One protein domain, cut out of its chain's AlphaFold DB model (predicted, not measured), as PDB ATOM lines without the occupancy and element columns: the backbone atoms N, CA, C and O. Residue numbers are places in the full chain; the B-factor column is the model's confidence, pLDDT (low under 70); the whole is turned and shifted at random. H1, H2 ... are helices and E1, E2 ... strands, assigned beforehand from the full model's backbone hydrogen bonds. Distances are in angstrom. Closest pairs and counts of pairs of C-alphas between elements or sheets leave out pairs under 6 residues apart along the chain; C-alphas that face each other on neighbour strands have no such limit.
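AT A GLANCE: This is residues 38 to 204 of the 216 residues of the protein ": VPEP" of Gemmata massiliana (UniProt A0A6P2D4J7). The model is a long, slender rod of strands, with two strongly twisted antiparallel sheets, E4 E11 E10 E9 and E6 E7 E8, partly face to face in its body. A small sheet, E1 E2 E5, extends the body at one end, and at the other end residues 193 to 204, with helix H1, stick out as a tail. The 167 printed residues hold eleven named strands, E1 to E11 in order, then H1; the class is mostly strand. The whole is loose, with a radius of gyration of the C-alphas of 22.5 A, and spans 87 by 28 by 25 A.

HOW THE PARTS SIT: The largest sheet runs E4, residues 80 to 87, E11, residues 179 to 190, E10, residues 165 to 176, and E9, residues 157 to 162. N 82 and O 184 are 2.8 A apart, N 172 and O 183 2.9 A, and N 160 and O 167 2.9 A, each within hydrogen-bond range. E9, E10 and E11 form a meander, each strand the antiparallel neighbour of the one before. So do E6, residues 111 to 120, E7, residues 126 to 140, and E8, residues 145 to 152, with N 116 and O 129 2.8 A apart and N 136 and O 149 2.8 A. Between these two sheets, the closest C-alphas of E8 and E11 are Ser 149 and Ala 180, 5.5 A; those of E7 and E9 are Gly 127 and Ile 162, 6.1 A. E3, residues 71 to 77, pairs with no named strand; its closest C-alpha to E4 is Gly 72, 5.5 A from Leu 84. The third sheet is E1, residues 47 to 50, E2, residues 58 to 64, and E5, residues 93 to 97, antiparallel, with N 49 and O 59 2.9 A apart and N 62 and O 95 2.8 A. H1, residues 195 to 204, is on none of the sheets, and each of its O i to N i+4 pairs is within hydrogen-bond range.

IN THESE COORDINATES: E1 begins at C-alpha 47 (-44.950, 15.960, 43.064). E7 is the longest strand, 43.9 A from C-alpha 126 (-8.882, -13.632, 33.409) to C-alpha 140; E11 measures 36.3 A, E10 32.8 A and E6 28.8 A. H1 measures 14.1 A and ends at C-alpha 204 (-8.021, -47.224, 45.021).

THE WHOLE: The C-alphas farthest apart are those of Ala 52 and Leu 203, 88.1 A. The printed part has no cut. The link E5 to E6 is long. Mean pLDDT of the printed part is 75.0; 69 residues are under 70, among them residues 98 to 110 and 192 to 204.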
ATOM      1  N   LYS A  38     -26.995   6.199  29.567       49.44
ATOM      2  CA  LYS A  38     -27.323   7.546  29.005       49.44
ATOM      3  C   LYS A  38     -27.642   8.713  29.963       49.44
ATOM      4  O   LYS A  38     -28.444   8.611  30.872       49.44
ATOM      5  N   SER A  39     -27.014   9.854  29.640       41.38
ATOM      6  CA  SER A  39     -27.298  11.278  29.943       41.38
ATOM      7  C   SER A  39     -27.878  11.707  31.299       41.38
ATOM      8  O   SER A  39     -28.399  12.818  31.364       41.38
ATOM      9  N   GLY A  40     -27.774  10.889  32.349       41.22
ATOM     10  CA  GLY A  40     -27.847  11.331  33.745       41.22
ATOM     11  C   GLY A  40     -29.075  12.171  34.077       41.22
ATOM     12  O   GLY A  40     -28.912  13.224  34.674       41.22
ATOM     13  N   ALA A  41     -30.266  11.764  33.623       41.94
ATOM     14  CA  ALA A  41     -31.534  12.428  33.921       41.94
ATOM     15  C   ALA A  41     -32.570  11.386  34.350       41.94
ATOM     16  O   ALA A  41     -33.071  10.626  33.526       41.94
ATOM     17  N   TYR A  42     -32.834  11.337  35.654       52.75
ATOM     18  CA  TYR A  42     -33.749  10.397  36.290       52.75
ATOM     19  C   TYR A  42     -35.114  11.047  36.537       52.75
ATOM     20  O   TYR A  42     -35.188  12.067  37.212       52.75
ATOM     21  N   ASP A  43     -36.188  10.429  36.036       48.53
ATOM     22  CA  ASP A  43     -37.543  10.982  36.130       48.53
ATOM     23  C   ASP A  43     -38.386  10.273  37.197       48.53
ATOM     24  O   ASP A  43     -39.139   9.332  36.916       48.53
ATOM     25  N   TYR A  44     -38.275  10.744  38.441       51.06
ATOM     26  CA  TYR A  44     -39.289  10.466  39.456       51.06
ATOM     27  C   TYR A  44     -40.387  11.511  39.349       51.06
ATOM     28  O   TYR A  44     -40.236  12.653  39.779       51.06
ATOM     29  N   GLY A  45     -41.482  11.091  38.716       49.03
ATOM     30  CA  GLY A  45     -42.531  12.007  38.306       49.03
ATOM     31  C   GLY A  45     -43.353  12.612  39.447       49.03
ATOM     32  O   GLY A  45     -43.044  12.514  40.631       49.03
ATOM     33  N   PRO A  46     -44.426  13.314  39.080       47.84
ATOM     34  CA  PRO A  46     -44.649  14.660  39.576       47.84
ATOM     35  C   PRO A  46     -45.168  14.695  41.011       47.84
ATOM     36  O   PRO A  46     -46.346  14.406  41.246       47.84
ATOM     37  N   THR A  47     -44.373  15.231  41.933       56.47
ATOM     38  CA  THR A  47     -44.950  15.960  43.064       56.47
ATOM     39  C   THR A  47     -45.309  17.355  42.552       56.47
ATOM     40  O   THR A  47     -44.445  18.199  42.319       56.47
ATOM     41  N   ALA A  48     -46.593  17.576  42.270       62.53
ATOM     42  CA  ALA A  48     -47.089  18.889  41.880       62.53
ATOM     43  C   ALA A  48     -47.239  19.749  43.138       62.53
ATOM     44  O   ALA A  48     -48.008  19.393  44.033       62.53
ATOM     45  N   ARG A  49     -46.548  20.888  43.211       67.31
ATOM     46  CA  ARG A  49     -46.735  21.851  44.304       67.31
ATOM     47  C   ARG A  49     -47.299  23.161  43.776       67.31
ATOM     48  O   ARG A  49     -46.866  23.606  42.714       67.31
ATOM     49  N   PRO A  50     -48.210  23.810  44.521       70.44
ATOM     50  CA  PRO A  50     -48.586  25.178  44.233       70.44
ATOM     51  C   PRO A  50     -47.355  26.082  44.166       70.44
ATOM     52  O   PRO A  50     -46.596  26.166  45.132       70.44
ATOM     53  N   ASP A  51     -47.171  26.756  43.038       73.00
ATOM     54  CA  ASP A  51     -46.117  27.749  42.847       73.00
ATOM     55  C   ASP A  51     -46.727  28.978  42.177       73.00
ATOM     56  O   ASP A  51     -47.234  28.909  41.057       73.00
ATOM     57  N   ALA A  52     -46.681  30.109  42.881       74.75
ATOM     58  CA  ALA A  52     -47.210  31.383  42.407       74.75
ATOM     59  C   ALA A  52     -46.437  31.943  41.199       74.75
ATOM     60  O   ALA A  52     -46.934  32.837  40.518       74.75
ATOM     61  N   THR A  53     -45.230  31.436  40.940       76.25
ATOM     62  CA  THR A  53     -44.417  31.788  39.771       76.25
ATOM     63  C   THR A  53     -44.696  30.899  38.559       76.25
ATOM     64  O   THR A  53     -44.304  31.258  37.450       76.25
ATOM     65  N   SER A  54     -45.413  29.781  38.737       76.44
ATOM     66  CA  SER A  54     -45.819  28.921  37.625       76.44
ATOM     67  C   SER A  54     -47.055  29.486  36.910       76.44
ATOM     68  O   SER A  54     -48.058  29.783  37.567       76.44
ATOM     69  N   PRO A  55     -47.069  29.542  35.565       77.75
ATOM     70  CA  PRO A  55     -48.246  29.930  34.782       77.75
ATOM     71  C   PRO A  55     -49.480  29.049  35.024       77.75
ATOM     72  O   PRO A  55     -50.605  29.486  34.797       77.75
ATOM     73  N   THR A  56     -49.279  27.802  35.461       77.38
ATOM     74  CA  THR A  56     -50.362  26.845  35.743       77.38
ATOM     75  C   THR A  56     -50.745  26.804  37.222       77.38
ATOM     76  O   THR A  56     -51.631  26.045  37.613       77.38
ATOM     77  N   GLY A  57     -50.070  27.597  38.061       79.25
ATOM     78  CA  GLY A  57     -50.184  27.540  39.514       79.25
ATOM     79  C   GLY A  57     -49.561  26.288  40.131       79.25
ATOM     80  O   GLY A  57     -49.612  26.151  41.348       79.25
ATOM     81  N   LEU A  58     -48.975  25.390  39.330       73.75
ATOM     82  CA  LEU A  58     -48.306  24.171  39.778       73.75
ATOM     83  C   LEU A  58     -46.897  24.086  39.194       73.75
ATOM     84  O   LEU A  58     -46.700  24.320  38.001       73.75
ATOM     85  N   ARG A  59     -45.925  23.697  40.016       70.25
ATOM     86  CA  ARG A  59     -44.610  23.237  39.563       70.25
ATOM     87  C   ARG A  59     -44.440  21.754  39.809       70.25
ATOM     88  O   ARG A  59     -44.934  21.228  40.804       70.25
ATOM     89  N   TYR A  60     -43.697  21.122  38.913       70.88
ATOM     90  CA  TYR A  60     -43.331  19.715  38.986       70.88
ATOM     91  C   TYR A  60     -41.830  19.609  39.241       70.88
ATOM     92  O   TYR A  60     -41.055  20.244  38.526       70.88
ATOM     93  N   GLY A  61     -41.441  18.862  40.274       64.81
ATOM     94  CA  GLY A  61     -40.044  18.550  40.574       64.81
ATOM     95  C   GLY A  61     -39.676  17.152  40.087       64.81
ATOM     96  O   GLY A  61     -40.460  16.226  40.272       64.81
ATOM     97  N   GLU A  62     -38.495  17.026  39.494       66.62
ATOM     98  CA  GLU A  62     -37.866  15.783  39.042       66.62
ATOM     99  C   GLU A  62     -36.524  15.635  39.774       66.62
ATOM    100  O   GLU A  62     -35.758  16.596  39.795       66.62
ATOM    101  N   VAL A  63     -36.226  14.485  40.392       64.94
ATOM    102  CA  VAL A  63     -34.888  14.221  40.961       64.94
ATOM    103  C   VAL A  63     -34.052  13.442  39.974       64.94
ATOM    104  O   VAL A  63     -34.223  12.240  39.798       64.94
ATOM    105  N   VAL A  64     -33.104  14.165  39.402       65.94
ATOM    106  CA  VAL A  64     -32.104  13.671  38.484       65.94
ATOM    107  C   VAL A  64     -30.885  13.214  39.271       65.94
ATOM    108  O   VAL A  64     -30.459  13.918  40.174       65.94
ATOM    109  N   GLY A  65     -30.312  12.069  38.914       64.06
ATOM    110  CA  GLY A  65     -29.028  11.584  39.408       64.06
ATOM    111  C   GLY A  65     -28.128  11.169  38.243       64.06
ATOM    112  O   GLY A  65     -28.609  10.791  37.175       64.06
ATOM    113  N   GLU A  66     -26.818  11.183  38.456       67.00
ATOM    114  CA  GLU A  66     -25.858  10.583  37.527       67.00
ATOM    115  C   GLU A  66     -25.054   9.504  38.250       67.00
ATOM    116  O   GLU A  66     -24.501   9.731  39.331       67.00
ATOM    117  N   VAL A  67     -24.980   8.314  37.650       69.00
ATOM    118  CA  VAL A  67     -24.043   7.273  38.081       69.00
ATOM    119  C   VAL A  67     -22.650   7.713  37.666       69.00
ATOM    120  O   VAL A  67     -22.316   7.730  36.481       69.00
ATOM    121  N   GLY A  68     -21.834   8.069  38.654       63.44
ATOM    122  CA  GLY A  68     -20.437   8.374  38.423       63.44
ATOM    123  C   GLY A  68     -19.689   7.093  38.087       63.44
ATOM    124  O   GLY A  68     -19.672   6.144  38.875       63.44
ATOM    125  N   THR A  69     -19.039   7.062  36.926       64.62
ATOM    126  CA  THR A  69     -18.112   5.975  36.612       64.62
ATOM    127  C   THR A  69     -16.894   6.092  37.511       64.62
ATOM    128  O   THR A  69     -16.006   6.912  37.278       64.62
ATOM    129  N   VAL A  70     -16.841   5.254  38.542       66.06
ATOM    130  CA  VAL A  70     -15.602   5.007  39.273       66.06
ATOM    131  C   VAL A  70     -14.922   3.825  38.602       66.06
ATOM    132  O   VAL A  70     -15.518   2.769  38.409       66.06
ATOM    133  N   ASN A  71     -13.672   4.027  38.197       73.56
ATOM    134  CA  ASN A  71     -12.821   2.950  37.716       73.56
ATOM    135  C   ASN A  71     -11.985   2.473  38.904       73.56
ATOM    136  O   ASN A  71     -11.040   3.150  39.312       73.56
ATOM    137  N   GLY A  72     -12.349   1.328  39.474       81.62
ATOM    138  CA  GLY A  72     -11.557   0.662  40.501       81.62
ATOM    139  C   GLY A  72     -10.487  -0.217  39.859       81.62
ATOM    140  O   GLY A  72     -10.764  -0.939  38.903       81.62
ATOM    141  N   SER A  73      -9.261  -0.191  40.376       91.19
ATOM    142  CA  SER A  73      -8.254  -1.199  40.035       91.19
ATOM    143  C   SER A  73      -7.290  -1.407  41.191       91.19
ATOM    144  O   SER A  73      -7.001  -0.472  41.937       91.19
ATOM    145  N   GLY A  74      -6.788  -2.628  41.343       93.38
ATOM    146  CA  GLY A  74      -5.896  -2.949  42.447       93.38
ATOM    147  C   GLY A  74      -5.414  -4.390  42.444       93.38
ATOM    148  O   GLY A  74      -5.854  -5.214  41.643       93.38
ATOM    149  N   ALA A  75      -4.489  -4.669  43.359       94.62
ATOM    150  CA  ALA A  75      -3.936  -5.991  43.618       94.62
ATOM    151  C   ALA A  75      -4.328  -6.438  45.029       94.62
ATOM    152  O   ALA A  75      -4.232  -5.660  45.979       94.62
ATOM    153  N   HIS A  76      -4.739  -7.694  45.166       95.12
ATOM    154  CA  HIS A  76      -5.181  -8.281  46.422       95.12
ATOM    155  C   HIS A  76      -4.592  -9.672  46.632       95.12
ATOM    156  O   HIS A  76      -4.075 -10.327  45.723       95.12
ATOM    157  N   THR A  77      -4.680 -10.131  47.876       93.62
ATOM    158  CA  THR A  77      -4.293 -11.478  48.267       93.62
ATOM    159  C   THR A  77      -5.367 -12.047  49.189       93.62
ATOM    160  O   THR A  77      -5.711 -11.428  50.192       93.62
ATOM    161  N   GLY A  78      -5.902 -13.224  48.863       91.94
ATOM    162  CA  GLY A  78      -7.034 -13.803  49.591       91.94
ATOM    163  C   GLY A  78      -8.363 -13.118  49.262       91.94
ATOM    164  O   GLY A  78      -8.571 -12.682  48.132       91.94
ATOM    165  N   ALA A  79      -9.283 -13.085  50.228       94.38
ATOM    166  CA  ALA A  79     -10.587 -12.445  50.062       94.38
ATOM    167  C   ALA A  79     -10.488 -10.916  50.203       94.38
ATOM    168  O   ALA A  79      -9.682 -10.424  50.993       94.38
ATOM    169  N   ALA A  80     -11.318 -10.178  49.467       95.62
ATOM    170  CA  ALA A  80     -11.365  -8.719  49.520       95.62
ATOM    171  C   ALA A  80     -12.772  -8.188  49.219       95.62
ATOM    172  O   ALA A  80     -13.504  -8.790  48.435       95.62
ATOM    173  N   ARG A  81     -13.110  -7.035  49.806       94.44
ATOM    174  CA  ARG A  81     -14.268  -6.214  49.427       94.44
ATOM    175  C   ARG A  81     -13.777  -5.102  48.510       94.44
ATOM    176  O   ARG A  81     -12.806  -4.424  48.846       94.44
ATOM    177  N   LEU A  82     -14.413  -4.954  47.355       92.19
ATOM    178  CA  LEU A  82     -14.049  -3.992  46.323       92.19
ATOM    179  C   LEU A  82     -15.142  -2.941  46.195       92.19
ATOM    180  O   LEU A  82     -16.307  -3.281  46.020       92.19
ATOM    181  N   GLU A  83     -14.756  -1.674  46.214       88.62
ATOM    182  CA  GLU A  83     -15.641  -0.560  45.891       88.62
ATOM    183  C   GLU A  83     -15.543  -0.299  44.386       88.62
ATOM    184  O   GLU A  83     -14.475   0.051  43.875       88.62
ATOM    185  N   LEU A  84     -16.631  -0.546  43.652       86.00
ATOM    186  CA  LEU A  84     -16.634  -0.453  42.188       86.00
ATOM    187  C   LEU A  84     -17.130   0.906  41.687       86.00
ATOM    188  O   LEU A  84     -16.860   1.260  40.544       86.00
ATOM    189  N   GLY A  85     -17.837   1.664  42.527       81.69
ATOM    190  CA  GLY A  85     -18.428   2.958  42.182       81.69
ATOM    191  C   GLY A  85     -19.935   2.988  42.346       81.69
ATOM    192  O   GLY A  85     -20.527   2.026  42.813       81.69
ATOM    193  N   GLY A  86     -20.578   4.083  41.953       77.69
ATOM    194  CA  GLY A  86     -22.028   4.201  42.059       77.69
ATOM    195  C   GLY A  86     -22.529   5.628  41.884       77.69
ATOM    196  O   GLY A  86     -21.946   6.437  41.165       77.69
ATOM    197  N   LEU A  87     -23.644   5.923  42.535       72.00
ATOM    198  CA  LEU A  87     -24.257   7.241  42.579       72.00
ATOM    199  C   LEU A  87     -23.446   8.133  43.521       72.00
ATOM    200  O   LEU A  87     -23.382   7.875  44.725       72.00
ATOM    201  N   LEU A  88     -22.799   9.148  42.951       65.44
ATOM    202  CA  LEU A  88     -21.947  10.082  43.682       65.44
ATOM    203  C   LEU A  88     -22.768  11.227  44.285       65.44
ATOM    204  O   LEU A  88     -23.826  11.600  43.783       65.44
ATOM    205  N   ASP A  89     -22.243  11.822  45.352       55.56
ATOM    206  CA  ASP A  89     -22.834  13.023  45.937       55.56
ATOM    207  C   ASP A  89     -22.702  14.214  44.986       55.56
ATOM    208  O   ASP A  89     -21.692  14.368  44.294       55.56
ATOM    209  N   GLY A  90     -23.716  15.073  44.949       53.94
ATOM    210  CA  GLY A  90     -23.742  16.244  44.070       53.94
ATOM    211  C   GLY A  90     -24.002  15.954  42.586       53.94
ATOM    212  O   GLY A  90     -24.165  16.904  41.821       53.94
ATOM    213  N   THR A  91     -24.116  14.688  42.168       58.25
ATOM    214  CA  THR A  91     -24.724  14.343  40.871       58.25
ATOM    215  C   THR A  91     -26.238  14.204  40.959       58.25
ATOM    216  O   THR A  91     -26.875  13.918  39.953       58.25
ATOM    217  N   VAL A  92     -26.814  14.416  42.147       62.56
ATOM    218  CA  VAL A  92     -28.257  14.422  42.358       62.56
ATOM    219  C   VAL A  92     -28.760  15.860  42.435       62.56
ATOM    220  O   VAL A  92     -28.377  16.603  43.339       62.56
ATOM    221  N   TRP A  93     -29.621  16.271  41.508       64.88
ATOM    222  CA  TRP A  93     -30.245  17.593  41.517       64.88
ATOM    223  C   TRP A  93     -31.733  17.514  41.205       64.88
ATOM    224  O   TRP A  93     -32.205  16.634  40.490       64.88
ATOM    225  N   THR A  94     -32.489  18.480  41.725       67.94
ATOM    226  CA  THR A  94     -33.909  18.613  41.405       67.94
ATOM    227  C   THR A  94     -34.088  19.553  40.217       67.94
ATOM    228  O   THR A  94     -33.688  20.719  40.280       67.94
ATOM    229  N   GLN A  95     -34.705  19.078  39.140       70.81
ATOM    230  CA  GLN A  95     -35.122  19.906  38.015       70.81
ATOM    231  C   GLN A  95     -36.598  20.296  38.162       70.81
ATOM    232  O   GLN A  95     -37.428  19.492  38.576       70.81
ATOM    233  N   TRP A  96     -36.928  21.552  37.843       70.56
ATOM    234  CA  TRP A  96     -38.287  22.084  37.952       70.56
ATOM    235  C   TRP A  96     -38.886  22.369  36.580       70.56
ATOM    236  O   TRP A  96     -38.244  22.996  35.733       70.56
ATOM    237  N   HIS A  97     -40.143  21.975  36.393       70.56
ATOM    238  CA  HIS A  97     -40.882  22.179  35.151       70.56
ATOM    239  C   HIS A  97     -42.220  22.885  35.407       70.56
ATOM    240  O   HIS A  97     -42.992  22.493  36.286       70.56
ATOM    241  N   ASP A  98     -42.502  23.918  34.606       68.88
ATOM    242  CA  ASP A  98     -43.727  24.732  34.690       68.88
ATOM    243  C   ASP A  98     -44.876  24.173  33.829       68.88
ATOM    244  O   ASP A  98     -46.052  24.483  34.043       68.88
ATOM    245  N   THR A  99     -44.550  23.332  32.844       61.69
ATOM    246  CA  THR A  99     -45.509  22.763  31.892       61.69
ATOM    247  C   THR A  99     -45.191  21.309  31.592       61.69
ATOM    248  O   THR A  99     -44.090  20.992  31.146       61.69
ATOM    249  N   GLY A 100     -46.201  20.451  31.739       56.41
ATOM    250  CA  GLY A 100     -46.147  19.054  31.328       56.41
ATOM    251  C   GLY A 100     -45.779  18.110  32.465       56.41
ATOM    252  O   GLY A 100     -44.740  18.230  33.103       56.41
ATOM    253  N   ARG A 101     -46.637  17.113  32.672       51.25
ATOM    254  CA  ARG A 101     -46.268  15.884  33.362       51.25
ATOM    255  C   ARG A 101     -45.374  15.107  32.402       51.25
ATOM    256  O   ARG A 101     -45.905  14.466  31.493       51.25
ATOM    257  N   ARG A 102     -44.051  15.145  32.575       52.41
ATOM    258  CA  ARG A 102     -43.293  13.974  32.137       52.41
ATOM    259  C   ARG A 102     -43.789  12.816  33.000       52.41
ATOM    260  O   ARG A 102     -44.021  12.958  34.203       52.41
ATOM    261  N   MET A 103     -44.233  11.752  32.342       46.78
ATOM    262  CA  MET A 103     -44.756  10.605  33.067       46.78
ATOM    263  C   MET A 103     -43.573   9.974  33.782       46.78
ATOM    264  O   MET A 103     -42.644   9.566  33.096       46.78
ATOM    265  N   ALA A 104     -43.651   9.899  35.116       45.62
ATOM    266  CA  ALA A 104     -42.715   9.150  35.943       45.62
ATOM    267  C   ALA A 104     -42.354   7.846  35.226       45.62
ATOM    268  O   ALA A 104     -43.245   7.012  35.007       45.62
ATOM    269  N   SER A 105     -41.088   7.642  34.870       46.19
ATOM    270  CA  SER A 105     -40.644   6.268  34.693       46.19
ATOM    271  C   SER A 105     -40.636   5.705  36.109       46.19
ATOM    272  O   SER A 105     -39.826   6.113  36.929       46.19
ATOM    273  N   GLY A 106     -41.618   4.870  36.458       40.78
ATOM    274  CA  GLY A 106     -41.879   4.422  37.839       40.78
ATOM    275  C   GLY A 106     -40.771   3.589  38.501       40.78
ATOM    276  O   GLY A 106     -41.009   2.983  39.535       40.78
ATOM    277  N   VAL A 107     -39.597   3.542  37.887       46.38
ATOM    278  CA  VAL A 107     -38.319   2.968  38.305       46.38
ATOM    279  C   VAL A 107     -37.278   3.799  37.550       46.38
ATOM    280  O   VAL A 107     -37.580   4.217  36.425       46.38
ATOM    281  N   LEU A 108     -36.073   4.021  38.083       50.00
ATOM    282  CA  LEU A 108     -34.964   4.458  37.230       50.00
ATOM    283  C   LEU A 108     -34.801   3.404  36.131       50.00
ATOM    284  O   LEU A 108     -34.246   2.335  36.365       50.00
ATOM    285  N   SER A 109     -35.364   3.655  34.945       47.75
ATOM    286  CA  SER A 109     -35.396   2.679  33.848       47.75
ATOM    287  C   SER A 109     -34.014   2.428  33.252       47.75
ATOM    288  O   SER A 109     -33.862   1.607  32.346       47.75
ATOM    289  N   ASP A 110     -33.016   3.147  33.752       58.38
ATOM    290  CA  ASP A 110     -31.654   3.082  33.286       58.38
ATOM    291  C   ASP A 110     -30.923   1.998  34.059       58.38
ATOM    292  O   ASP A 110     -30.672   2.084  35.263       58.38
ATOM    293  N   GLN A 111     -30.599   0.950  33.312       71.81
ATOM    294  CA  GLN A 111     -29.794  -0.147  33.800       71.81
ATOM    295  C   GLN A 111     -28.418   0.385  34.196       71.81
ATOM    296  O   GLN A 111     -27.695   0.962  33.376       71.81
ATOM    297  N   VAL A 112     -28.063   0.173  35.456       79.62
ATOM    298  CA  VAL A 112     -26.687   0.275  35.925       79.62
ATOM    299  C   VAL A 112     -26.006  -1.039  35.608       79.62
ATOM    300  O   VAL A 112     -26.546  -2.097  35.911       79.62
ATOM    301  N   LEU A 113     -24.833  -0.973  34.992       86.81
ATOM    302  CA  LEU A 113     -23.974  -2.120  34.747       86.81
ATOM    303  C   LEU A 113     -22.720  -1.965  35.599       86.81
ATOM    304  O   LEU A 113     -21.926  -1.050  35.376       86.81
ATOM    305  N   ALA A 114     -22.539  -2.878  36.546       89.88
ATOM    306  CA  ALA A 114     -21.274  -3.068  37.232       89.88
ATOM    307  C   ALA A 114     -20.518  -4.204  36.542       89.88
ATOM    308  O   ALA A 114     -20.995  -5.338  36.511       89.88
ATOM    309  N   ASP A 115     -19.354  -3.892  35.983       92.31
ATOM    310  CA  ASP A 115     -18.439  -4.843  35.354       92.31
ATOM    311  C   ASP A 115     -17.192  -4.992  36.230       92.31
ATOM    312  O   ASP A 115     -16.651  -4.009  36.738       92.31
ATOM    313  N   LEU A 116     -16.751  -6.229  36.430       95.25
ATOM    314  CA  LEU A 116     -15.569  -6.588  37.193       95.25
ATOM    315  C   LEU A 116     -14.770  -7.638  36.426       95.25
ATOM    316  O   LEU A 116     -15.222  -8.755  36.180       95.25
ATOM    317  N   THR A 117     -13.518  -7.319  36.140       97.00
ATOM    318  CA  THR A 117     -12.544  -8.255  35.587       97.00
ATOM    319  C   THR A 117     -11.518  -8.604  36.653       97.00
ATOM    320  O   THR A 117     -10.856  -7.722  37.194       97.00
ATOM    321  N   ILE A 118     -11.359  -9.897  36.934       97.38
ATOM    322  CA  ILE A 118     -10.335 -10.437  37.834       97.38
ATOM    323  C   ILE A 118      -9.258 -11.122  36.997       97.38
ATOM    324  O   ILE A 118      -9.568 -11.909  36.105       97.38
ATOM    325  N   THR A 119      -7.994 -10.848  37.311       97.62
ATOM    326  CA  THR A 119      -6.821 -11.512  36.733       97.62
ATOM    327  C   THR A 119      -6.087 -12.286  37.822       97.62
ATOM    328  O   THR A 119      -5.581 -11.696  38.775       97.62
ATOM    329  N   ASP A 120      -6.004 -13.603  37.677       95.88
ATOM    330  CA  ASP A 120      -5.218 -14.460  38.564       95.88
ATOM    331  C   ASP A 120      -3.720 -14.174  38.376       95.88
ATOM    332  O   ASP A 120      -3.205 -14.259  37.259       95.88
ATOM    333  N   ALA A 121      -3.004 -13.819  39.448       94.12
ATOM    334  CA  ALA A 121      -1.634 -13.317  39.316       94.12
ATOM    335  C   ALA A 121      -0.623 -14.410  38.935       94.12
ATOM    336  O   ALA A 121       0.396 -14.111  38.317       94.12
ATOM    337  N   ALA A 122      -0.886 -15.669  39.302       90.12
ATOM    338  CA  ALA A 122       0.028 -16.780  39.044       90.12
ATOM    339  C   ALA A 122      -0.057 -17.273  37.594       90.12
ATOM    340  O   ALA A 122       0.962 -17.582  36.978       90.12
ATOM    341  N   SER A 123      -1.273 -17.359  37.055       92.75
ATOM    342  CA  SER A 123      -1.525 -17.874  35.703       92.75
ATOM    343  C   SER A 123      -1.685 -16.787  34.638       92.75
ATOM    344  O   SER A 123      -1.587 -17.087  33.451       92.75
ATOM    345  N   GLY A 124      -1.984 -15.547  35.038       95.00
ATOM    346  CA  GLY A 124      -2.405 -14.475  34.133       95.00
ATOM    347  C   GLY A 124      -3.805 -14.679  33.539       95.00
ATOM    348  O   GLY A 124      -4.228 -13.888  32.697       95.00
ATOM    349  N   ALA A 125      -4.533 -15.728  33.940       95.81
ATOM    350  CA  ALA A 125      -5.870 -16.005  33.435       95.81
ATOM    351  C   ALA A 125      -6.878 -14.964  33.938       95.81
ATOM    352  O   ALA A 125      -6.787 -14.497  35.075       95.81
ATOM    353  N   GLN A 126      -7.867 -14.640  33.105       97.62
ATOM    354  CA  GLN A 126      -8.882 -13.632  33.409       97.62
ATOM    355  C   GLN A 126     -10.277 -14.234  33.520       97.62
ATOM    356  O   GLN A 126     -10.619 -15.199  32.832       97.62
ATOM    357  N   GLY A 127     -11.097 -13.635  34.378       96.50
ATOM    358  CA  GLY A 127     -12.525 -13.895  34.454       96.50
ATOM    359  C   GLY A 127     -13.305 -12.597  34.587       96.50
ATOM    360  O   GLY A 127     -12.927 -11.713  35.351       96.50
ATOM    361  N   HIS A 128     -14.400 -12.517  33.839       96.44
ATOM    362  CA  HIS A 128     -15.302 -11.372  33.827       96.44
ATOM    363  C   HIS A 128     -16.569 -11.696  34.615       96.44
ATOM    364  O   HIS A 128     -17.161 -12.763  34.432       96.44
ATOM    365  N   PHE A 129     -16.985 -10.766  35.458       95.38
ATOM    366  CA  PHE A 129     -18.174 -10.812  36.292       95.38
ATOM    367  C   PHE A 129     -18.932  -9.521  36.062       95.38
ATOM    368  O   PHE A 129     -18.324  -8.463  35.949       95.38
ATOM    369  N   TRP A 130     -20.249  -9.595  35.983       93.62
ATOM    370  CA  TRP A 130     -21.037  -8.395  35.769       93.62
ATOM    371  C   TRP A 130     -22.416  -8.553  36.362       93.62
ATOM    372  O   TRP A 130     -22.978  -9.649  36.360       93.62
ATOM    373  N   VAL A 131     -22.976  -7.458  36.843       91.56
ATOM    374  CA  VAL A 131     -24.354  -7.432  37.300       91.56
ATOM    375  C   VAL A 131     -25.029  -6.171  36.803       91.56
ATOM    376  O   VAL A 131     -24.403  -5.118  36.664       91.56
ATOM    377  N   THR A 132     -26.308  -6.311  36.498       88.00
ATOM    378  CA  THR A 132     -27.175  -5.191  36.186       88.00
ATOM    379  C   THR A 132     -27.999  -4.811  37.405       88.00
ATOM    380  O   THR A 132     -28.164  -5.594  38.340       88.00
ATOM    381  N   GLY A 133     -28.483  -3.585  37.418       82.62
ATOM    382  CA  GLY A 133     -29.371  -3.099  38.452       82.62
ATOM    383  C   GLY A 133     -30.155  -1.896  37.975       82.62
ATOM    384  O   GLY A 133     -29.945  -1.398  36.869       82.62
ATOM    385  N   THR A 134     -31.042  -1.408  38.823       78.06
ATOM    386  CA  THR A 134     -31.777  -0.164  38.611       78.06
ATOM    387  C   THR A 134     -31.601   0.716  39.827       78.06
ATOM    388  O   THR A 134     -31.534   0.228  40.954       78.06
ATOM    389  N   GLY A 135     -31.547   2.023  39.632       73.31
ATOM    390  CA  GLY A 135     -31.656   2.911  40.777       73.31
ATOM    391  C   GLY A 135     -33.084   2.939  41.326       73.31
ATOM    392  O   GLY A 135     -34.055   2.660  40.618       73.31
ATOM    393  N   ASP A 136     -33.191   3.256  42.606       71.88
ATOM    394  CA  ASP A 136     -34.449   3.435  43.311       71.88
ATOM    395  C   ASP A 136     -34.398   4.691  44.183       71.88
ATOM    396  O   ASP A 136     -33.336   5.072  44.674       71.88
ATOM    397  N   LEU A 137     -35.540   5.335  44.392       67.25
ATOM    398  CA  LEU A 137     -35.673   6.529  45.217       67.25
ATOM    399  C   LEU A 137     -36.783   6.293  46.232       67.25
ATOM    400  O   LEU A 137     -37.940   6.072  45.882       67.25
ATOM    401  N   THR A 138     -36.434   6.392  47.509       67.75
ATOM    402  CA  THR A 138     -37.392   6.347  48.613       67.75
ATOM    403  C   THR A 138     -37.468   7.715  49.287       67.75
ATOM    404  O   THR A 138     -36.442   8.304  49.615       67.75
ATOM    405  N   GLY A 139     -38.675   8.218  49.543       64.75
ATOM    406  CA  GLY A 139     -38.901   9.509  50.210       64.75
ATOM    407  C   GLY A 139     -39.494  10.574  49.287       64.75
ATOM    408  O   GLY A 139     -39.857  10.284  48.149       64.75
ATOM    409  N   ASP A 140     -39.639  11.798  49.805       62.38
ATOM    410  CA  ASP A 140     -40.153  12.927  49.024       62.38
ATOM    411  C   ASP A 140     -38.971  13.735  48.473       62.38
ATOM    412  O   ASP A 140     -38.274  14.377  49.263       62.38
ATOM    413  N   PRO A 141     -38.743  13.751  47.148       57.66
ATOM    414  CA  PRO A 141     -37.682  14.547  46.533       57.66
ATOM    415  C   PRO A 141     -37.796  16.053  46.820       57.66
ATOM    416  O   PRO A 141     -36.822  16.790  46.678       57.66
ATOM    417  N   MET A 142     -38.986  16.530  47.200       54.53
ATOM    418  CA  MET A 142     -39.243  17.928  47.545       54.53
ATOM    419  C   MET A 142     -38.941  18.268  49.006       54.53
ATOM    420  O   MET A 142     -38.933  19.446  49.376       54.53
ATOM    421  N   LEU A 143     -38.711  17.258  49.841       57.06
ATOM    422  CA  LEU A 143     -38.202  17.422  51.192       57.06
ATOM    423  C   LEU A 143     -36.700  17.139  51.155       57.06
ATOM    424  O   LEU A 143     -36.224  16.337  50.360       57.06
ATOM    425  N   SER A 144     -35.926  17.746  52.054       60.59
ATOM    426  CA  SER A 144     -34.491  17.441  52.214       60.59
ATOM    427  C   SER A 144     -34.224  16.011  52.729       60.59
ATOM    428  O   SER A 144     -33.175  15.747  53.305       60.59
ATOM    429  N   ALA A 145     -35.205  15.115  52.608       62.44
ATOM    430  CA  ALA A 145     -35.242  13.763  53.125       62.44
ATOM    431  C   ALA A 145     -35.729  12.825  52.009       62.44
ATOM    432  O   ALA A 145     -36.876  12.373  51.997       62.44
ATOM    433  N   TYR A 146     -34.833  12.550  51.068       62.12
ATOM    434  CA  TYR A 146     -34.953  11.456  50.113       62.12
ATOM    435  C   TYR A 146     -33.710  10.571  50.222       62.12
ATOM    436  O   TYR A 146     -32.639  11.024  50.624       62.12
ATOM    437  N   GLN A 147     -33.863   9.299  49.880       68.44
ATOM    438  CA  GLN A 147     -32.800   8.310  49.873       68.44
ATOM    439  C   GLN A 147     -32.725   7.695  48.485       68.44
ATOM    440  O   GLN A 147     -33.708   7.145  47.986       68.44
ATOM    441  N   LEU A 148     -31.548   7.791  47.879       67.12
ATOM    442  CA  LEU A 148     -31.244   7.121  46.630       67.12
ATOM    443  C   LEU A 148     -30.603   5.767  46.940       67.12
ATOM    444  O   LEU A 148     -29.687   5.672  47.755       67.12
ATOM    445  N   SER A 149     -31.098   4.734  46.281       73.50
ATOM    446  CA  SER A 149     -30.668   3.351  46.429       73.50
ATOM    447  C   SER A 149     -30.340   2.781  45.056       73.50
ATOM    448  O   SER A 149     -30.801   3.277  44.030       73.50
ATOM    449  N   LEU A 150     -29.549   1.714  45.024       76.19
ATOM    450  CA  LEU A 150     -29.351   0.912  43.825       76.19
ATOM    451  C   LEU A 150     -29.811  -0.515  44.109       76.19
ATOM    452  O   LEU A 150     -29.326  -1.166  45.032       76.19
ATOM    453  N   LEU A 151     -30.752  -0.993  43.312       80.25
ATOM    454  CA  LEU A 151     -31.257  -2.354  43.344       80.25
ATOM    455  C   LEU A 151     -30.439  -3.180  42.353       80.25
ATOM    456  O   LEU A 151     -30.482  -2.916  41.156       80.25
ATOM    457  N   ILE A 152     -29.687  -4.162  42.842       83.88
ATOM    458  CA  ILE A 152     -28.915  -5.080  41.999       83.88
ATOM    459  C   ILE A 152     -29.765  -6.314  41.676       83.88
ATOM    460  O   ILE A 152     -30.504  -6.819  42.523       83.88
ATOM    461  N   ASP A 153     -29.656  -6.806  40.444       82.94
ATOM    462  CA  ASP A 153     -30.398  -7.969  39.968       82.94
ATOM    463  C   ASP A 153     -30.014  -9.267  40.696       82.94
ATOM    464  O   ASP A 153     -28.937  -9.430  41.275       82.94
ATOM    465  N   SER A 154     -30.881 -10.274  40.581       75.69
ATOM    466  CA  SER A 154     -30.726 -11.584  41.231       75.69
ATOM    467  C   SER A 154     -29.470 -12.375  40.820       75.69
ATOM    468  O   SER A 154     -29.119 -13.346  41.490       75.69
ATOM    469  N   ASN A 155     -28.756 -11.953  39.768       83.94
ATOM    470  CA  ASN A 155     -27.468 -12.518  39.340       83.94
ATOM    471  C   ASN A 155     -26.253 -11.950  40.117       83.94
ATOM    472  O   ASN A 155     -25.110 -12.030  39.660       83.94
ATOM    473  N   ALA A 156     -26.486 -11.378  41.299       88.62
ATOM    474  CA  ALA A 156     -25.461 -10.836  42.188       88.62
ATOM    475  C   ALA A 156     -24.406 -11.862  42.641       88.62
ATOM    476  O   ALA A 156     -23.288 -11.485  42.966       88.62
ATOM    477  N   ASN A 157     -24.736 -13.157  42.659       95.06
ATOM    478  CA  ASN A 157     -23.826 -14.226  43.074       95.06
ATOM    479  C   ASN A 157     -23.266 -14.977  41.867       95.06
ATOM    480  O   ASN A 157     -24.008 -15.667  41.168       95.06
ATOM    481  N   GLN A 158     -21.956 -14.905  41.652       96.00
ATOM    482  CA  GLN A 158     -21.290 -15.560  40.528       96.00
ATOM    483  C   GLN A 158     -20.050 -16.326  40.982       96.00
ATOM    484  O   GLN A 158     -19.266 -15.855  41.800       96.00
ATOM    485  N   GLU A 159     -19.842 -17.517  40.424       96.44
ATOM    486  CA  GLU A 159     -18.665 -18.351  40.685       96.44
ATOM    487  C   GLU A 159     -17.980 -18.702  39.363       96.44
ATOM    488  O   GLU A 159     -18.639 -19.102  38.400       96.44
ATOM    489  N   ARG A 160     -16.650 -18.574  39.308       95.25
ATOM    490  CA  ARG A 160     -15.839 -18.987  38.154       95.25
ATOM    491  C   ARG A 160     -14.517 -19.593  38.596       95.25
ATOM    492  O   ARG A 160     -13.948 -19.209  39.612       95.25
ATOM    493  N   THR A 161     -14.002 -20.529  37.801       94.88
ATOM    494  CA  THR A 161     -12.632 -21.032  37.963       94.88
ATOM    495  C   THR A 161     -11.706 -20.281  37.012       94.88
ATOM    496  O   THR A 161     -11.903 -20.330  35.801       94.88
ATOM    497  N   ILE A 162     -10.707 -19.593  37.559       94.44
ATOM    498  CA  ILE A 162      -9.724 -18.773  36.847       94.44
ATOM    499  C   ILE A 162      -8.345 -19.234  37.315       94.44
ATOM    500  O   ILE A 162      -8.092 -19.298  38.514       94.44
ATOM    501  N   GLY A 163      -7.459 -19.626  36.399       91.00
ATOM    502  CA  GLY A 163      -6.094 -20.019  36.775       91.00
ATOM    503  C   GLY A 163      -5.985 -21.252  37.683       91.00
ATOM    504  O   GLY A 163      -4.989 -21.414  38.376       91.00
ATOM    505  N   GLY A 164      -7.012 -22.109  37.729       88.75
ATOM    506  CA  GLY A 164      -7.074 -23.229  38.682       88.75
ATOM    507  C   GLY A 164      -7.514 -22.828  40.098       88.75
ATOM    508  O   GLY A 164      -7.524 -23.665  41.000       88.75
ATOM    509  N   ASN A 165      -7.925 -21.576  40.292       92.00
ATOM    510  CA  ASN A 165      -8.514 -21.063  41.521       92.00
ATOM    511  C   ASN A 165      -9.997 -20.760  41.297       92.00
ATOM    512  O   ASN A 165     -10.406 -20.287  40.240       92.00
ATOM    513  N   ARG A 166     -10.826 -21.063  42.286       94.62
ATOM    514  CA  ARG A 166     -12.257 -20.786  42.288       94.62
ATOM    515  C   ARG A 166     -12.498 -19.434  42.940       94.62
ATOM    516  O   ARG A 166     -12.250 -19.276  44.132       94.62
ATOM    517  N   TYR A 167     -13.014 -18.501  42.156       95.88
ATOM    518  CA  TYR A 167     -13.415 -17.170  42.584       95.88
ATOM    519  C   TYR A 167     -14.932 -17.131  42.722       95.88
ATOM    520  O   TYR A 167     -15.652 -17.532  41.804       95.88
ATOM    521  N   ARG A 168     -15.413 -16.647  43.864       97.00
ATOM    522  CA  ARG A 168     -16.817 -16.305  44.096       97.00
ATOM    523  C   ARG A 168     -16.911 -14.806  44.287       97.00
ATOM    524  O   ARG A 168     -16.192 -14.262  45.123       97.00
ATOM    525  N   VAL A 169     -17.790 -14.185  43.520       96.88
ATOM    526  CA  VAL A 169     -18.065 -12.754  43.549       96.88
ATOM    527  C   VAL A 169     -19.519 -12.568  43.953       96.88
ATOM    528  O   VAL A 169     -20.410 -13.151  43.331       96.88
ATOM    529  N   HIS A 170     -19.737 -11.777  44.996       96.25
ATOM    530  CA  HIS A 170     -21.050 -11.307  45.404       96.25
ATOM    531  C   HIS A 170     -21.115  -9.794  45.215       96.25
ATOM    532  O   HIS A 170     -20.331  -9.073  45.824       96.25
ATOM    533  N   PHE A 171     -22.011  -9.326  44.354       93.81
ATOM    534  CA  PHE A 171     -22.289  -7.903  44.191       93.81
ATOM    535  C   PHE A 171     -23.367  -7.457  45.175       93.81
ATOM    536  O   PHE A 171     -24.377  -8.140  45.327       93.81
ATOM    537  N   ASP A 172     -23.172  -6.296  45.787       91.56
ATOM    538  CA  ASP A 172     -24.134  -5.684  46.703       91.56
ATOM    539  C   ASP A 172     -24.127  -4.155  46.550       91.56
ATOM    540  O   ASP A 172     -23.259  -3.586  45.877       91.56
ATOM    541  N   THR A 173     -25.102  -3.493  47.165       88.12
ATOM    542  CA  THR A 173     -25.192  -2.036  47.231       88.12
ATOM    543  C   THR A 173     -25.066  -1.565  48.671       88.12
ATOM    544  O   THR A 173     -25.822  -1.976  49.548       88.12
ATOM    545  N   GLU A 174     -24.191  -0.595  48.903       86.25
ATOM    546  CA  GLU A 174     -24.120   0.142  50.156       86.25
ATOM    547  C   GLU A 174     -24.688   1.548  49.992       86.25
ATOM    548  O   GLU A 174     -24.262   2.322  49.134       86.25
ATOM    549  N   VAL A 175     -25.639   1.906  50.851       78.56
ATOM    550  CA  VAL A 175     -26.087   3.294  50.973       78.56
ATOM    551  C   VAL A 175     -25.099   4.039  51.862       78.56
ATOM    552  O   VAL A 175     -24.821   3.639  52.991       78.56
ATOM    553  N   THR A 176     -24.590   5.149  51.351       71.06
ATOM    554  CA  THR A 176     -23.713   6.074  52.068       71.06
ATOM    555  C   THR A 176     -24.498   7.319  52.473       71.06
ATOM    556  O   THR A 176     -25.621   7.541  52.021       71.06
ATOM    557  N   ALA A 177     -23.909   8.175  53.311       65.06
ATOM    558  CA  ALA A 177     -24.527   9.452  53.687       65.06
ATOM    559  C   ALA A 177     -24.798  10.376  52.483       65.06
ATOM    560  O   ALA A 177     -25.535  11.349  52.607       65.06
ATOM    561  N   SER A 178     -24.175  10.075  51.348       60.59
ATOM    562  CA  SER A 178     -23.986  10.967  50.220       60.59
ATOM    563  C   SER A 178     -24.400  10.329  48.880       60.59
ATOM    564  O   SER A 178     -24.176  10.912  47.830       60.59
ATOM    565  N   GLY A 179     -24.970   9.116  48.889       73.00
ATOM    566  CA  GLY A 179     -25.326   8.372  47.673       73.00
ATOM    567  C   GLY A 179     -25.394   6.858  47.881       73.00
ATOM    568  O   GLY A 179     -25.478   6.381  49.011       73.00
ATOM    569  N   ALA A 180     -25.315   6.089  46.795       79.25
ATOM    570  CA  ALA A 180     -25.327   4.623  46.824       79.25
ATOM    571  C   ALA A 180     -24.160   4.060  46.008       79.25
ATOM    572  O   ALA A 180     -23.927   4.493  44.882       79.25
ATOM    573  N   MET A 181     -23.443   3.084  46.555       83.94
ATOM    574  CA  MET A 181     -22.246   2.498  45.958       83.94
ATOM    575  C   MET A 181     -22.438   1.006  45.701       83.94
ATOM    576  O   MET A 181     -22.940   0.285  46.555       83.94
ATOM    577  N   VAL A 182     -21.992   0.538  44.541       88.31
ATOM    578  CA  VAL A 182     -21.834  -0.879  44.222       88.31
ATOM    579  C   VAL A 182     -20.524  -1.380  44.802       88.31
ATOM    580  O   VAL A 182     -19.443  -0.843  44.531       88.31
ATOM    581  N   VAL A 183     -20.630  -2.471  45.542       91.25
ATOM    582  CA  VAL A 183     -19.507  -3.197  46.111       91.25
ATOM    583  C   VAL A 183     -19.493  -4.630  45.596       91.25
ATOM    584  O   VAL A 183     -20.522  -5.184  45.210       91.25
ATOM    585  N   ALA A 184     -18.310  -5.234  45.569       94.12
ATOM    586  CA  ALA A 184     -18.132  -6.635  45.227       94.12
ATOM    587  C   ALA A 184     -17.279  -7.344  46.281       94.12
ATOM    588  O   ALA A 184     -16.106  -7.023  46.469       94.12
ATOM    589  N   ASP A 185     -17.855  -8.347  46.934       96.00
ATOM    590  CA  ASP A 185     -17.134  -9.258  47.812       96.00
ATOM    591  C   ASP A 185     -16.550 -10.405  46.997       96.00
ATOM    592  O   ASP A 185     -17.268 -11.223  46.415       96.00
ATOM    593  N   VAL A 186     -15.225 -10.483  46.975       96.50
ATOM    594  CA  VAL A 186     -14.477 -11.526  46.283       96.50
ATOM    595  C   VAL A 186     -13.901 -12.484  47.311       96.50
ATOM    596  O   VAL A 186     -13.124 -12.100  48.185       96.50
ATOM    597  N   SER A 187     -14.224 -13.766  47.171       95.75
ATOM    598  CA  SER A 187     -13.540 -14.845  47.882       95.75
ATOM    599  C   SER A 187     -12.888 -15.797  46.890       95.75
ATOM    600  O   SER A 187     -13.430 -16.080  45.821       95.75
ATOM    601  N   VAL A 188     -11.700 -16.284  47.239       93.81
ATOM    602  CA  VAL A 188     -10.895 -17.145  46.376       93.81
ATOM    603  C   VAL A 188     -10.431 -18.374  47.144       93.81
ATOM    604  O   VAL A 188      -9.983 -18.283  48.287       93.81
ATOM    605  N   ALA A 189     -10.539 -19.535  46.509       90.19
ATOM    606  CA  ALA A 189     -10.043 -20.800  47.030       90.19
ATOM    607  C   ALA A 189      -9.356 -21.592  45.920       90.19
ATOM    608  O   ALA A 189      -9.718 -21.479  44.750       90.19
ATOM    609  N   SER A 190      -8.386 -22.433  46.271       85.25
ATOM    610  CA  SER A 190      -7.799 -23.343  45.287       85.25
ATOM    611  C   SER A 190      -8.878 -24.293  44.759       85.25
ATOM    612  O   SER A 190      -9.626 -24.872  45.546       85.25
ATOM    613  N   ALA A 191      -8.970 -24.470  43.438       74.81
ATOM    614  CA  ALA A 191      -9.897 -25.442  42.855       74.81
ATOM    615  C   ALA A 191      -9.351 -26.881  42.913       74.81
ATOM    616  O   ALA A 191     -10.024 -27.809  42.457       74.81
ATOM    617  N   THR A 192      -8.142 -27.073  43.453       67.94
ATOM    618  CA  THR A 192      -7.506 -28.388  43.574       67.94
ATOM    619  C   THR A 192      -8.362 -29.307  44.452       67.94
ATOM    620  O   THR A 192      -8.766 -28.887  45.538       67.94
ATOM    621  N   PRO A 193      -8.641 -30.557  44.025       55.81
ATOM    622  CA  PRO A 193      -9.307 -31.538  44.871       55.81
ATOM    623  C   PRO A 193      -8.560 -31.677  46.191       55.81
ATOM    624  O   PRO A 193      -7.326 -31.691  46.200       55.81
ATOM    625  N   GLU A 194      -9.302 -31.787  47.293       56.28
ATOM    626  CA  GLU A 194      -8.692 -31.947  48.606       56.28
ATOM    627  C   GLU A 194      -7.664 -33.090  48.575       56.28
ATOM    628  O   GLU A 194      -7.896 -34.116  47.916       56.28
ATOM    629  N   PRO A 195      -6.540 -32.968  49.306       56.78
ATOM    630  CA  PRO A 195      -5.520 -34.013  49.369       56.78
ATOM    631  C   PRO A 195      -6.104 -35.399  49.681       56.78
ATOM    632  O   PRO A 195      -5.601 -36.409  49.190       56.78
ATOM    633  N   GLY A 196      -7.212 -35.447  50.431       56.16
ATOM    634  CA  GLY A 196      -7.967 -36.664  50.713       56.16
ATOM    635  C   GLY A 196      -8.511 -37.359  49.463       56.16
ATOM    636  O   GLY A 196      -8.390 -38.574  49.360       56.16
ATOM    637  N   THR A 197      -9.046 -36.629  48.481       58.69
ATOM    638  CA  THR A 197      -9.598 -37.209  47.243       58.69
ATOM    639  C   THR A 197      -8.504 -37.814  46.364       58.69
ATOM    640  O   THR A 197      -8.682 -38.900  45.811       58.69
ATOM    641  N   LEU A 198      -7.340 -37.158  46.282       63.03
ATOM    642  CA  LEU A 198      -6.180 -37.687  45.560       63.03
ATOM    643  C   LEU A 198      -5.564 -38.894  46.275       63.03
ATOM    644  O   LEU A 198      -5.242 -39.890  45.628       63.03
ATOM    645  N   ALA A 199      -5.459 -38.848  47.605       61.19
ATOM    646  CA  ALA A 199      -4.996 -39.978  48.403       61.19
ATOM    647  C   ALA A 199      -5.936 -41.187  48.270       61.19
ATOM    648  O   ALA A 199      -5.465 -42.315  48.121       61.19
ATOM    649  N   LEU A 200      -7.255 -40.969  48.249       62.88
ATOM    650  CA  LEU A 200      -8.241 -42.036  48.061       62.88
ATOM    651  C   LEU A 200      -8.174 -42.635  46.653       62.88
ATOM    652  O   LEU A 200      -8.235 -43.854  46.507       62.88
ATOM    653  N   ALA A 201      -8.003 -41.803  45.623       61.81
ATOM    654  CA  ALA A 201      -7.803 -42.276  44.256       61.81
ATOM    655  C   ALA A 201      -6.516 -43.113  44.145       61.81
ATOM    656  O   ALA A 201      -6.542 -44.223  43.612       61.81
ATOM    657  N   ALA A 202      -5.406 -42.636  44.716       63.34
ATOM    658  CA  ALA A 202      -4.137 -43.362  44.746       63.34
ATOM    659  C   ALA A 202      -4.237 -44.694  45.519       63.34
ATOM    660  O   ALA A 202      -3.712 -45.721  45.071       63.34
ATOM    661  N   LEU A 203      -4.963 -44.719  46.642       66.88
ATOM    662  CA  LEU A 203      -5.263 -45.944  47.391       66.88
ATOM    663  C   LEU A 203      -6.147 -46.913  46.590       66.88
ATOM    664  O   LEU A 203      -5.874 -48.112  46.553       66.88
ATOM    665  N   GLY A 204      -7.163 -46.411  45.885       67.00
ATOM    666  CA  GLY A 204      -8.021 -47.224  45.021       67.00
ATOM    667  C   GLY A 204      -7.248 -47.896  43.882       67.00
ATOM    668  O   GLY A 204      -7.386 -49.102  43.658       67.00
TER     669      GLY A 204